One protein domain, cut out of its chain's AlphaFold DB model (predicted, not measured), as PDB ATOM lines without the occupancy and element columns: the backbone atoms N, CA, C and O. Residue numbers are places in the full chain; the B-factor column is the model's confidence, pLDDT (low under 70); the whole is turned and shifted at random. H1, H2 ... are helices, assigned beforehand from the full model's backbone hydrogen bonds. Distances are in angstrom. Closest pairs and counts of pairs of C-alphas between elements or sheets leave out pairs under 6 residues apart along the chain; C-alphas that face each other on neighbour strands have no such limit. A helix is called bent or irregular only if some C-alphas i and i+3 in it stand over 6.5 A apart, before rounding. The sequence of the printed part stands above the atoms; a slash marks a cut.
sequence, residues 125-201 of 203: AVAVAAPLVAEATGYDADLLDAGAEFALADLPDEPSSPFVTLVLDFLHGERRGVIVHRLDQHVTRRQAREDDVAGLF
ATOM      1  N   ALA A 125     183.734 -86.777 284.471       98.50
ATOM      2  CA  ALA A 125     182.568 -86.021 283.987       98.50
ATOM      3  C   ALA A 125     182.795 -84.493 283.981       98.50
ATOM      4  O   ALA A 125     182.343 -83.799 283.071       98.50
ATOM      5  N   VAL A 126     183.551 -83.975 284.956       98.44
ATOM      6  CA  VAL A 126     183.994 -82.565 285.018       98.44
ATOM      7  C   VAL A 126     184.734 -82.142 283.747       98.44
ATOM      8  O   VAL A 126     184.478 -81.059 283.225       98.44
ATOM      9  N   ALA A 127     185.601 -83.010 283.217       98.38
ATOM     10  CA  ALA A 127     186.382 -82.734 282.013       98.38
ATOM     11  C   ALA A 127     185.504 -82.595 280.759       98.38
ATOM     12  O   ALA A 127     185.860 -81.877 279.835       98.38
ATOM     13  N   VAL A 128     184.333 -83.240 280.746       98.69
ATOM     14  CA  VAL A 128     183.342 -83.096 279.669       98.69
ATOM     15  C   VAL A 128     182.484 -81.854 279.880       98.69
ATOM     16  O   VAL A 128     182.218 -81.128 278.934       98.69
ATOM     17  N   ALA A 129     182.028 -81.594 281.106       98.56
ATOM     18  CA  ALA A 129     181.091 -80.505 281.366       98.56
ATOM     19  C   ALA A 129     181.735 -79.111 281.294       98.56
ATOM     20  O   ALA A 129     181.066 -78.157 280.898       98.56
ATOM     21  N   ALA A 130     183.001 -78.957 281.697       98.38
ATOM     22  CA  ALA A 130     183.620 -77.635 281.821       98.38
ATOM     23  C   ALA A 130     183.751 -76.874 280.487       98.38
ATOM     24  O   ALA A 130     183.329 -75.714 280.460       98.38
ATOM     25  N   PRO A 131     184.232 -77.484 279.382       98.38
ATOM     26  CA  PRO A 131     184.275 -76.817 278.076       98.38
ATOM     27  C   PRO A 131     182.876 -76.437 277.567       98.38
ATOM     28  O   PRO A 131     182.667 -75.327 277.087       98.38
ATOM     29  N   LEU A 132     181.885 -77.308 277.786       98.31
ATOM     30  CA  LEU A 132     180.490 -77.079 277.390       98.31
ATOM     31  C   LEU A 132     179.870 -75.883 278.122       98.31
ATOM     32  O   LEU A 132     179.205 -75.034 277.526       98.31
ATOM     33  N   VAL A 133     180.107 -75.781 279.432       97.94
ATOM     34  CA  VAL A 133     179.671 -74.622 280.223       97.94
ATOM     35  C   VAL A 133     180.442 -73.367 279.820       97.94
ATOM     36  O   VAL A 133     179.865 -72.278 279.851       97.94
ATOM     37  N   ALA A 134     181.718 -73.482 279.443       98.12
ATOM     38  CA  ALA A 134     182.503 -72.344 278.979       98.12
ATOM     39  C   ALA A 134     181.903 -71.731 277.721       98.12
ATOM     40  O   ALA A 134     181.552 -70.550 277.756       98.12
ATOM     41  N   GLU A 135     181.662 -72.539 276.691       97.50
ATOM     42  CA  GLU A 135     181.001 -72.092 275.466       97.50
ATOM     43  C   GLU A 135     179.635 -71.462 275.770       97.50
ATOM     44  O   GLU A 135     179.372 -70.309 275.416       97.50
ATOM     45  N   ALA A 136     178.795 -72.164 276.537       96.38
ATOM     46  CA  ALA A 136     177.448 -71.704 276.871       96.38
ATOM     47  C   ALA A 136     177.415 -70.420 277.722       96.38
ATOM     48  O   ALA A 136     176.363 -69.785 277.845       96.38
ATOM     49  N   THR A 137     178.539 -70.035 278.332       95.81
ATOM     50  CA  THR A 137     178.667 -68.819 279.147       95.81
ATOM     51  C   THR A 137     179.620 -67.778 278.551       95.81
ATOM     52  O   THR A 137     179.893 -66.769 279.205       95.81
ATOM     53  N   GLY A 138     180.063 -67.972 277.303       96.69
ATOM     54  CA  GLY A 138     180.874 -67.013 276.549       96.69
ATOM     55  C   GLY A 138     182.353 -66.969 276.940       96.69
ATOM     56  O   GLY A 138     183.008 -65.952 276.714       96.69
ATOM     57  N   TYR A 139     182.869 -68.033 277.553       97.81
ATOM     58  CA  TYR A 139     184.296 -68.229 277.808       97.81
ATOM     59  C   TYR A 139     184.917 -69.139 276.743       97.81
ATOM     60  O   TYR A 139     184.219 -69.841 276.019       97.81
ATOM     61  N   ASP A 140     186.244 -69.109 276.664       97.75
ATOM     62  CA  ASP A 140     187.032 -69.912 275.732       97.75
ATOM     63  C   ASP A 140     186.922 -71.411 276.070       97.75
ATOM     64  O   ASP A 140     187.441 -71.864 277.095       97.75
ATOM     65  N   ALA A 141     186.200 -72.159 275.235       98.00
ATOM     66  CA  ALA A 141     185.998 -73.591 275.411       98.00
ATOM     67  C   ALA A 141     187.276 -74.393 275.141       98.00
ATOM     68  O   ALA A 141     187.529 -75.345 275.873       98.00
ATOM     69  N   ASP A 142     188.106 -73.973 274.181       98.31
ATOM     70  CA  ASP A 142     189.358 -74.655 273.828       98.31
ATOM     71  C   ASP A 142     190.359 -74.580 274.988       98.31
ATOM     72  O   ASP A 142     191.040 -75.554 275.311       98.31
ATOM     73  N   LEU A 143     190.403 -73.441 275.688       98.56
ATOM     74  CA  LEU A 143     191.204 -73.303 276.903       98.56
ATOM     75  C   LEU A 143     190.738 -74.257 278.016       98.56
ATOM     76  O   LEU A 143     191.567 -74.843 278.720       98.56
ATOM     77  N   LEU A 144     189.423 -74.387 278.215       98.31
ATOM     78  CA  LEU A 144     188.877 -75.306 279.218       98.31
ATOM     79  C   LEU A 144     189.068 -76.766 278.811       98.31
ATOM     80  O   LEU A 144     189.293 -77.590 279.695       98.31
ATOM     81  N   ASP A 145     189.020 -77.074 277.517       98.31
ATOM     82  CA  ASP A 145     189.284 -78.406 276.976       98.31
ATOM     83  C   ASP A 145     190.744 -78.799 277.222       98.31
ATOM     84  O   ASP A 145     191.004 -79.788 277.904       98.31
ATOM     85  N   ALA A 146     191.705 -77.947 276.846       98.38
ATOM     86  CA  ALA A 146     193.125 -78.168 277.137       98.38
ATOM     87  C   ALA A 146     193.400 -78.301 278.648       98.38
ATOM     88  O   ALA A 146     194.149 -79.172 279.096       98.38
ATOM     89  N   GLY A 147     192.766 -77.456 279.466       98.44
ATOM     90  CA  GLY A 147     192.841 -77.554 280.922       98.44
ATOM     91  C   GLY A 147     192.279 -78.870 281.465       98.44
ATOM     92  O   GLY A 147     192.859 -79.456 282.379       98.44
ATOM     93  N   ALA A 148     191.164 -79.345 280.912       98.44
ATOM     94  CA  ALA A 148     190.532 -80.605 281.277       98.44
ATOM     95  C   ALA A 148     191.378 -81.819 280.863       98.44
ATOM     96  O   ALA A 148     191.488 -82.769 281.639       98.44
ATOM     97  N   GLU A 149     192.033 -81.764 279.701       98.25
ATOM     98  CA  GLU A 149     192.979 -82.785 279.249       98.25
ATOM     99  C   GLU A 149     194.168 -82.911 280.204       98.25
ATOM    100  O   GLU A 149     194.465 -84.013 280.676       98.25
ATOM    101  N   PHE A 150     194.789 -81.789 280.584       98.12
ATOM    102  CA  PHE A 150     195.853 -81.804 281.589       98.12
ATOM    103  C   PHE A 150     195.354 -82.254 282.962       98.12
ATOM    104  O   PHE A 150     196.051 -82.999 283.645       98.12
ATOM    105  N   ALA A 151     194.142 -81.863 283.363       98.12
ATOM    106  CA  ALA A 151     193.554 -82.329 284.615       98.12
ATOM    107  C   ALA A 151     193.414 -83.857 284.637       98.12
ATOM    108  O   ALA A 151     193.790 -84.477 285.626       98.12
ATOM    109  N   LEU A 152     192.912 -84.473 283.560       97.75
ATOM    110  CA  LEU A 152     192.802 -85.931 283.461       97.75
ATOM    111  C   LEU A 152     194.166 -86.626 283.437       97.75
ATOM    112  O   LEU A 152     194.299 -87.694 284.031       97.75
ATOM    113  N   ALA A 153     195.157 -86.032 282.767       96.81
ATOM    114  CA  ALA A 153     196.514 -86.566 282.715       96.81
ATOM    115  C   ALA A 153     197.207 -86.526 284.086       96.81
ATOM    116  O   ALA A 153     197.885 -87.482 284.454       96.81
ATOM    117  N   ASP A 154     197.012 -85.448 284.850       97.12
ATOM    118  CA  ASP A 154     197.636 -85.263 286.160       97.12
ATOM    119  C   ASP A 154     196.900 -86.034 287.273       97.12
ATOM    120  O   ASP A 154     197.532 -86.471 288.229       97.12
ATOM    121  N   LEU A 155     195.576 -86.229 287.178       96.00
ATOM    122  CA  LEU A 155     194.734 -86.770 288.261       96.00
ATOM    123  C   LEU A 155     195.239 -88.075 288.920       96.00
ATOM    124  O   LEU A 155     195.097 -88.180 290.141       96.00
ATOM    125  N   PRO A 156     195.800 -89.067 288.195       95.94
ATOM    126  CA  PRO A 156     196.298 -90.298 288.812       95.94
ATOM    127  C   PRO A 156     197.473 -90.085 289.777       95.94
ATOM    128  O   PRO A 156     197.579 -90.812 290.765       95.94
ATOM    129  N   ASP A 157     198.325 -89.091 289.508       96.81
ATOM    130  CA  ASP A 157     199.600 -88.880 290.205       96.81
ATOM    131  C   ASP A 157     199.619 -87.589 291.048       96.81
ATOM    132  O   ASP A 157     200.203 -87.552 292.132       96.81
ATOM    133  N   GLU A 158     198.940 -86.534 290.590       95.50
ATOM    134  CA  GLU A 158     198.853 -85.219 291.230       95.50
ATOM    135  C   GLU A 158     197.394 -84.703 291.303       95.50
ATOM    136  O   GLU A 158     197.026 -83.730 290.639       95.50
ATOM    137  N   PRO A 159     196.534 -85.278 292.172       92.44
ATOM    138  CA  PRO A 159     195.131 -84.860 292.301       92.44
ATOM    139  C   PRO A 159     194.932 -83.397 292.725       92.44
ATOM    140  O   PRO A 159     193.851 -82.840 292.560       92.44
ATOM    141  N   SER A 160     195.960 -82.771 293.305       93.12
ATOM    142  CA  SER A 160     195.966 -81.358 293.693       93.12
ATOM    143  C   SER A 160     196.505 -80.429 292.601       93.12
ATOM    144  O   SER A 160     196.761 -79.257 292.887       93.12
ATOM    145  N   SER A 161     196.719 -80.935 291.381       97.19
ATOM    146  CA  SER A 161     197.198 -80.134 290.257       97.19
ATOM    147  C   SER A 161     196.306 -78.896 290.060       97.19
ATOM    148  O   SER A 161     195.073 -78.972 290.212       97.19
ATOM    149  N   PRO A 162     196.890 -77.735 289.704       97.50
ATOM    150  CA  PRO A 162     196.120 -76.540 289.388       97.50
ATOM    151  C   PRO A 162     195.051 -76.782 288.319       97.50
ATOM    152  O   PRO A 162     193.990 -76.174 288.407       97.50
ATOM    153  N   PHE A 163     195.285 -77.677 287.354       98.31
ATOM    154  CA  PHE A 163     194.305 -77.995 286.310       98.31
ATOM    155  C   PHE A 163     193.048 -78.652 286.887       98.31
ATOM    156  O   PHE A 163     191.942 -78.181 286.624       98.31
ATOM    157  N   VAL A 164     193.219 -79.663 287.748       98.00
ATOM    158  CA  VAL A 164     192.116 -80.357 288.439       98.00
ATOM    159  C   VAL A 164     191.273 -79.366 289.245       98.00
ATOM    160  O   VAL A 164     190.046 -79.374 289.186       98.00
ATOM    161  N   THR A 165     191.935 -78.466 289.972       96.94
ATOM    162  CA  THR A 165     191.240 -77.493 290.827       96.94
ATOM    163  C   THR A 165     190.538 -76.412 290.005       96.94
ATOM    164  O   THR A 165     189.366 -76.132 290.226       96.94
ATOM    165  N   LEU A 166     191.230 -75.797 289.041       98.06
ATOM    166  CA  LEU A 166     190.703 -74.653 288.292       98.06
ATOM    167  C   LEU A 166     189.552 -75.046 287.361       98.06
ATOM    168  O   LEU A 166     188.592 -74.289 287.244       98.06
ATOM    169  N   VAL A 167     189.615 -76.217 286.722       98.19
ATOM    170  CA  VAL A 167     188.530 -76.705 285.854       98.19
ATOM    171  C   VAL A 167     187.282 -77.040 286.683       98.19
ATOM    172  O   VAL A 167     186.173 -76.662 286.300       98.19
ATOM    173  N   LEU A 168     187.446 -77.664 287.856       97.06
ATOM    174  CA  LEU A 168     186.343 -77.901 288.791       97.06
ATOM    175  C   LEU A 168     185.742 -76.583 289.316       97.06
ATOM    176  O   LEU A 168     184.527 -76.380 289.265       97.06
ATOM    177  N   ASP A 169     186.585 -75.649 289.766       96.62
ATOM    178  CA  ASP A 169     186.145 -74.342 290.268       96.62
ATOM    179  C   ASP A 169     185.403 -73.535 289.188       96.62
ATOM    180  O   ASP A 169     184.438 -72.820 289.485       96.62
ATOM    181  N   PHE A 170     185.816 -73.659 287.920       97.56
ATOM    182  CA  PHE A 170     185.142 -73.013 286.794       97.56
ATOM    183  C   PHE A 170     183.680 -73.466 286.671       97.56
ATOM    184  O   PHE A 170     182.776 -72.628 286.511       97.56
ATOM    185  N   LEU A 171     183.432 -74.777 286.788       95.31
ATOM    186  CA  LEU A 171     182.085 -75.349 286.746       95.31
ATOM    187  C   LEU A 171     181.207 -74.831 287.882       95.31
ATOM    188  O   LEU A 171     180.066 -74.434 287.638       95.31
ATOM    189  N   HIS A 172     181.752 -74.734 289.096       92.06
ATOM    190  CA  HIS A 172     181.024 -74.239 290.270       92.06
ATOM    191  C   HIS A 172     180.565 -72.773 290.149       92.06
ATOM    192  O   HIS A 172     179.634 -72.356 290.851       92.06
ATOM    193  N   GLY A 173     181.167 -72.020 289.219       83.31
ATOM    194  CA  GLY A 173     180.658 -70.749 288.707       83.31
ATOM    195  C   GLY A 173     181.085 -69.500 289.472       83.31
ATOM    196  O   GLY A 173     180.662 -68.396 289.129       83.31
ATOM    197  N   GLU A 174     181.946 -69.625 290.478       80.12
ATOM    198  CA  GLU A 174     182.427 -68.478 291.245       80.12
ATOM    199  C   GLU A 174     183.642 -67.835 290.570       80.12
ATOM    200  O   GLU A 174     184.646 -68.488 290.332       80.12
ATOM    201  N   ARG A 175     183.603 -66.523 290.295       92.19
ATOM    202  CA  ARG A 175     184.765 -65.764 289.776       92.19
ATOM    203  C   ARG A 175     185.399 -66.364 288.500       92.19
ATOM    204  O   ARG A 175     186.616 -66.269 288.335       92.19
ATOM    205  N   ARG A 176     184.587 -66.903 287.575       95.25
ATOM    206  CA  ARG A 176     185.036 -67.548 286.316       95.25
ATOM    207  C   ARG A 176     186.136 -66.785 285.572       95.25
ATOM    208  O   ARG A 176     187.127 -67.394 285.199       95.25
ATOM    209  N   GLY A 177     186.042 -65.459 285.447       95.88
ATOM    210  CA  GLY A 177     187.091 -64.659 284.795       95.88
ATOM    211  C   GLY A 177     188.478 -64.753 285.454       95.88
ATOM    212  O   GLY A 177     189.488 -64.807 284.759       95.88
ATOM    213  N   VAL A 178     188.551 -64.827 286.790       97.00
ATOM    214  CA  VAL A 178     189.828 -65.013 287.509       97.00
ATOM    215  C   VAL A 178     190.355 -66.433 287.317       97.00
ATOM    216  O   VAL A 178     191.560 -66.622 287.170       97.00
ATOM    217  N   ILE A 179     189.458 -67.419 287.325       97.56
ATOM    218  CA  ILE A 179     189.802 -68.830 287.125       97.56
ATOM    219  C   ILE A 179     190.372 -69.040 285.724       97.56
ATOM    220  O   ILE A 179     191.468 -69.572 285.603       97.56
ATOM    221  N   VAL A 180     189.685 -68.541 284.694       97.56
ATOM    222  CA  VAL A 180     190.107 -68.618 283.288       97.56
ATOM    223  C   VAL A 180     191.481 -67.986 283.089       97.56
ATOM    224  O   VAL A 180     192.360 -68.613 282.511       97.56
ATOM    225  N   HIS A 181     191.719 -66.797 283.649       97.81
ATOM    226  CA  HIS A 181     193.032 -66.158 283.552       97.81
ATOM    227  C   HIS A 181     194.155 -66.994 284.189       97.81
ATOM    228  O   HIS A 181     195.267 -67.049 283.671       97.81
ATOM    229  N   ARG A 182     193.889 -67.647 285.326       98.06
ATOM    230  CA  ARG A 182     194.875 -68.530 285.966       98.06
ATOM    231  C   ARG A 182     195.083 -69.807 285.166       98.06
ATOM    232  O   ARG A 182     196.222 -70.243 285.027       98.06
ATOM    233  N   LEU A 183     194.004 -70.391 284.653       98.44
ATOM    234  CA  LEU A 183     194.063 -71.599 283.844       98.44
ATOM    235  C   LEU A 183     194.915 -71.366 282.595       98.44
ATOM    236  O   LEU A 183     195.836 -72.137 282.360       98.44
ATOM    237  N   ASP A 184     194.697 -70.253 281.893       98.50
ATOM    238  CA  ASP A 184     195.487 -69.825 280.733       98.50
ATOM    239  C   ASP A 184     196.997 -69.779 281.023       98.50
ATOM    240  O   ASP A 184     197.805 -70.370 280.304       98.50
ATOM    241  N   GLN A 185     197.396 -69.179 282.151       98.19
ATOM    242  CA  GLN A 185     198.802 -69.145 282.571       98.19
ATOM    243  C   GLN A 185     199.393 -70.543 282.797       98.19
ATOM    244  O   GLN A 185     200.575 -70.771 282.517       98.19
ATOM    245  N   HIS A 186     198.605 -71.466 283.353       98.06
ATOM    246  CA  HIS A 186     199.036 -72.840 283.596       98.06
ATOM    247  C   HIS A 186     199.109 -73.649 282.297       98.06
ATOM    248  O   HIS A 186     200.129 -74.306 282.076       98.06
ATOM    249  N   VAL A 187     198.089 -73.552 281.437       98.06
ATOM    250  CA  VAL A 187     198.009 -74.216 280.125       98.06
ATOM    251  C   VAL A 187     199.174 -73.774 279.247       98.06
ATOM    252  O   VAL A 187     199.984 -74.612 278.860       98.06
ATOM    253  N   THR A 188     199.359 -72.460 279.068       97.38
ATOM    254  CA  THR A 188     200.461 -71.888 278.275       97.38
ATOM    255  C   THR A 188     201.821 -72.398 278.756       97.38
ATOM    256  O   THR A 188     202.685 -72.772 277.965       97.38
ATOM    257  N   ARG A 189     202.035 -72.460 280.079       96.69
ATOM    258  CA  ARG A 189     203.299 -72.952 280.646       96.69
ATOM    259  C   ARG A 189     203.490 -74.458 280.442       96.69
ATOM    260  O   ARG A 189     204.629 -74.900 280.310       96.69
ATOM    261  N   ARG A 190     202.424 -75.261 280.505       96.06
ATOM    262  CA  ARG A 190     202.493 -76.718 280.294       96.06
ATOM    263  C   ARG A 190     202.791 -77.037 278.835       96.06
ATOM    264  O   ARG A 190     203.757 -77.756 278.613       96.06
ATOM    265  N   GLN A 191     202.079 -76.405 277.906       94.19
ATOM    266  CA  GLN A 191     202.295 -76.552 276.465       94.19
ATOM    267  C   GLN A 191     203.722 -76.167 276.064       94.19
ATOM    268  O   GLN A 191     204.425 -76.990 275.496       94.19
ATOM    269  N   ALA A 192     204.220 -74.999 276.493       93.31
ATOM    270  CA  ALA A 192     205.591 -74.583 276.180       93.31
ATOM    271  C   ALA A 192     206.657 -75.603 276.633       93.31
ATOM    272  O   ALA A 192     207.638 -75.833 275.935       93.31
ATOM    273  N   ARG A 193     206.461 -76.249 277.793       91.94
ATOM    274  CA  ARG A 193     207.380 -77.296 278.268       91.94
ATOM    275  C   ARG A 193     207.286 -78.581 277.452       91.94
ATOM    276  O   ARG A 193     208.293 -79.260 277.307       91.94
ATOM    277  N   GLU A 194     206.098 -78.947 276.991       90.31
ATOM    278  CA  GLU A 194     205.899 -80.138 276.160       90.31
ATOM    279  C   GLU A 194     206.455 -79.929 274.749       90.31
ATOM    280  O   GLU A 194     207.135 -80.820 274.241       90.31
ATOM    281  N   ASP A 195     206.284 -78.732 274.183       86.56
ATOM    282  CA  ASP A 195     206.852 -78.333 272.891       86.56
ATOM    283  C   ASP A 195     208.387 -78.306 272.928       86.56
ATOM    284  O   ASP A 195     209.041 -78.860 272.041       86.56
ATOM    285  N   ASP A 196     208.977 -77.727 273.984       84.69
ATOM    286  CA  ASP A 196     210.430 -77.735 274.199       84.69
ATOM    287  C   ASP A 196     210.978 -79.171 274.266       84.69
ATOM    288  O   ASP A 196     212.053 -79.460 273.742       84.69
ATOM    289  N   VAL A 197     210.244 -80.090 274.904       80.44
ATOM    290  CA  VAL A 197     210.629 -81.505 274.995       80.44
ATOM    291  C   VAL A 197     210.477 -82.204 273.646       80.44
ATOM    292  O   VAL A 197     211.385 -82.934 273.256       80.44
ATOM    293  N   ALA A 198     209.384 -81.979 272.913       74.56
ATOM    294  CA  ALA A 198     209.172 -82.563 271.590       74.56
ATOM    295  C   ALA A 198     210.268 -82.135 270.597       74.56
ATOM    296  O   ALA A 198     210.843 -82.981 269.912       74.56
ATOM    297  N   GLY A 199     210.647 -80.852 270.606       70.56
ATOM    298  CA  GLY A 199     211.716 -80.311 269.762       70.56
ATOM    299  C   GLY A 199     213.124 -80.841 270.073       70.56
ATOM    300  O   GLY A 199     214.014 -80.718 269.237       70.56
ATOM    301  N   LEU A 200     213.350 -81.465 271.238       71.19
ATOM    302  CA  LEU A 200     214.616 -82.148 271.552       71.19
ATOM    303  C   LEU A 200     214.741 -83.529 270.886       71.19
ATOM    304  O   LEU A 200     215.843 -84.083 270.864       71.19
ATOM    305  N   PHE A 201     213.643 -84.091 270.373       63.84
ATOM    306  CA  PHE A 201     213.607 -85.419 269.752       63.84
ATOM    307  C   PHE A 201     213.386 -85.395 268.229       63.84
ATOM    308  O   PHE A 201     213.441 -86.463 267.616       63.84
TER     309      PHE A 201
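Overview. This is residues 125 to 201 of the 203 residues of the protein "DUF309 domain-containing protein" of Natronomonas sp. CBA1133 (UniProt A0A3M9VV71). Two helical hairpins, H1 with H2 and H3 with H4, pack one on the other with their helices crossed at steep tilts, and the far end of the long helix H4 sticks out of this body with residues 192 to 201. H2 and H3 make the middle, while H1 and H4 have no contact with each other. The printed part has 77 residues with four named helices, in the order H1, H2, H3, H4, and no named strand; its class is all helix. The whole is compact, with a radius of gyration of the C-alphas of 12.4 A, yet elongated in outline, spanning 40 by 24 by 19 A.

Along the chain. H1 runs from residue 125, with its C-alpha at (182.568, -86.021, 283.987), to residue 136, over 16.8 A. It is irregular, but only just: C-alphas 128 and 131 are 6.54 A apart. H2, residues 141 to 154, is 19.7 A long. H3, residues 162 to 172, begins with C-alpha 162 at (196.120, -76.540, 289.388) and is 15.3 A long. H4, residues 176 to 199, is the longest at 33.9 A and ends with C-alpha 199 at (211.716, -80.311, 269.762).

Arrangement. H2 and H3 are the hub, touching three other helices each. They touch each other at a steep tilt of 51 degrees, opposite ways; their closest C-alphas, those of Ala 151 and Val 164, are 4.5 A apart. H1 and H2 form a hairpin at a shallow tilt of 14 degrees, opposite ways, with the closest C-alphas, of Pro 131 and Ala 141, 4.5 A apart. H3 and H4 form the other hairpin, at a shallow tilt of 31 degrees, opposite ways; H4 touches H3 with residues 176 to 186 alone, and the closest C-alphas, of Phe 170 and Arg 176, are 5.5 A apart. H1 touches H3 at a steep tilt of 59 degrees, the same way, closest at the C-alphas of Ala 130 and Leu 171, 5.6 A apart. H2 touches H4 at a steep tilt of 64 degrees, the same way, with residues 143 to 147 of H2 and 180 to 187 of H4 alone; the closest C-alphas, of Gly 147 and Val 187, are 6.2 A apart. H1 and H4 are apart. In H2, H3 and H4 every O i to N i+4 pair is within hydrogen-bond range; in H1, 6 of 8 are.

Size, cuts and confidence. The C-alphas farthest apart, of Glu 174 and Phe 201, are 41.5 A apart. Residues 192 to 201, of which 192 to 199 belong to H4, stand free; the body without them spans 31 by 24 by 19 A. The printed part has no cut. The links from H1 to H2 and from H3 to H4 are tight, and the link from H2 to H3, seven residues, is short. The mean pLDDT of the printed part is 94.7, and residue 201 is under 70.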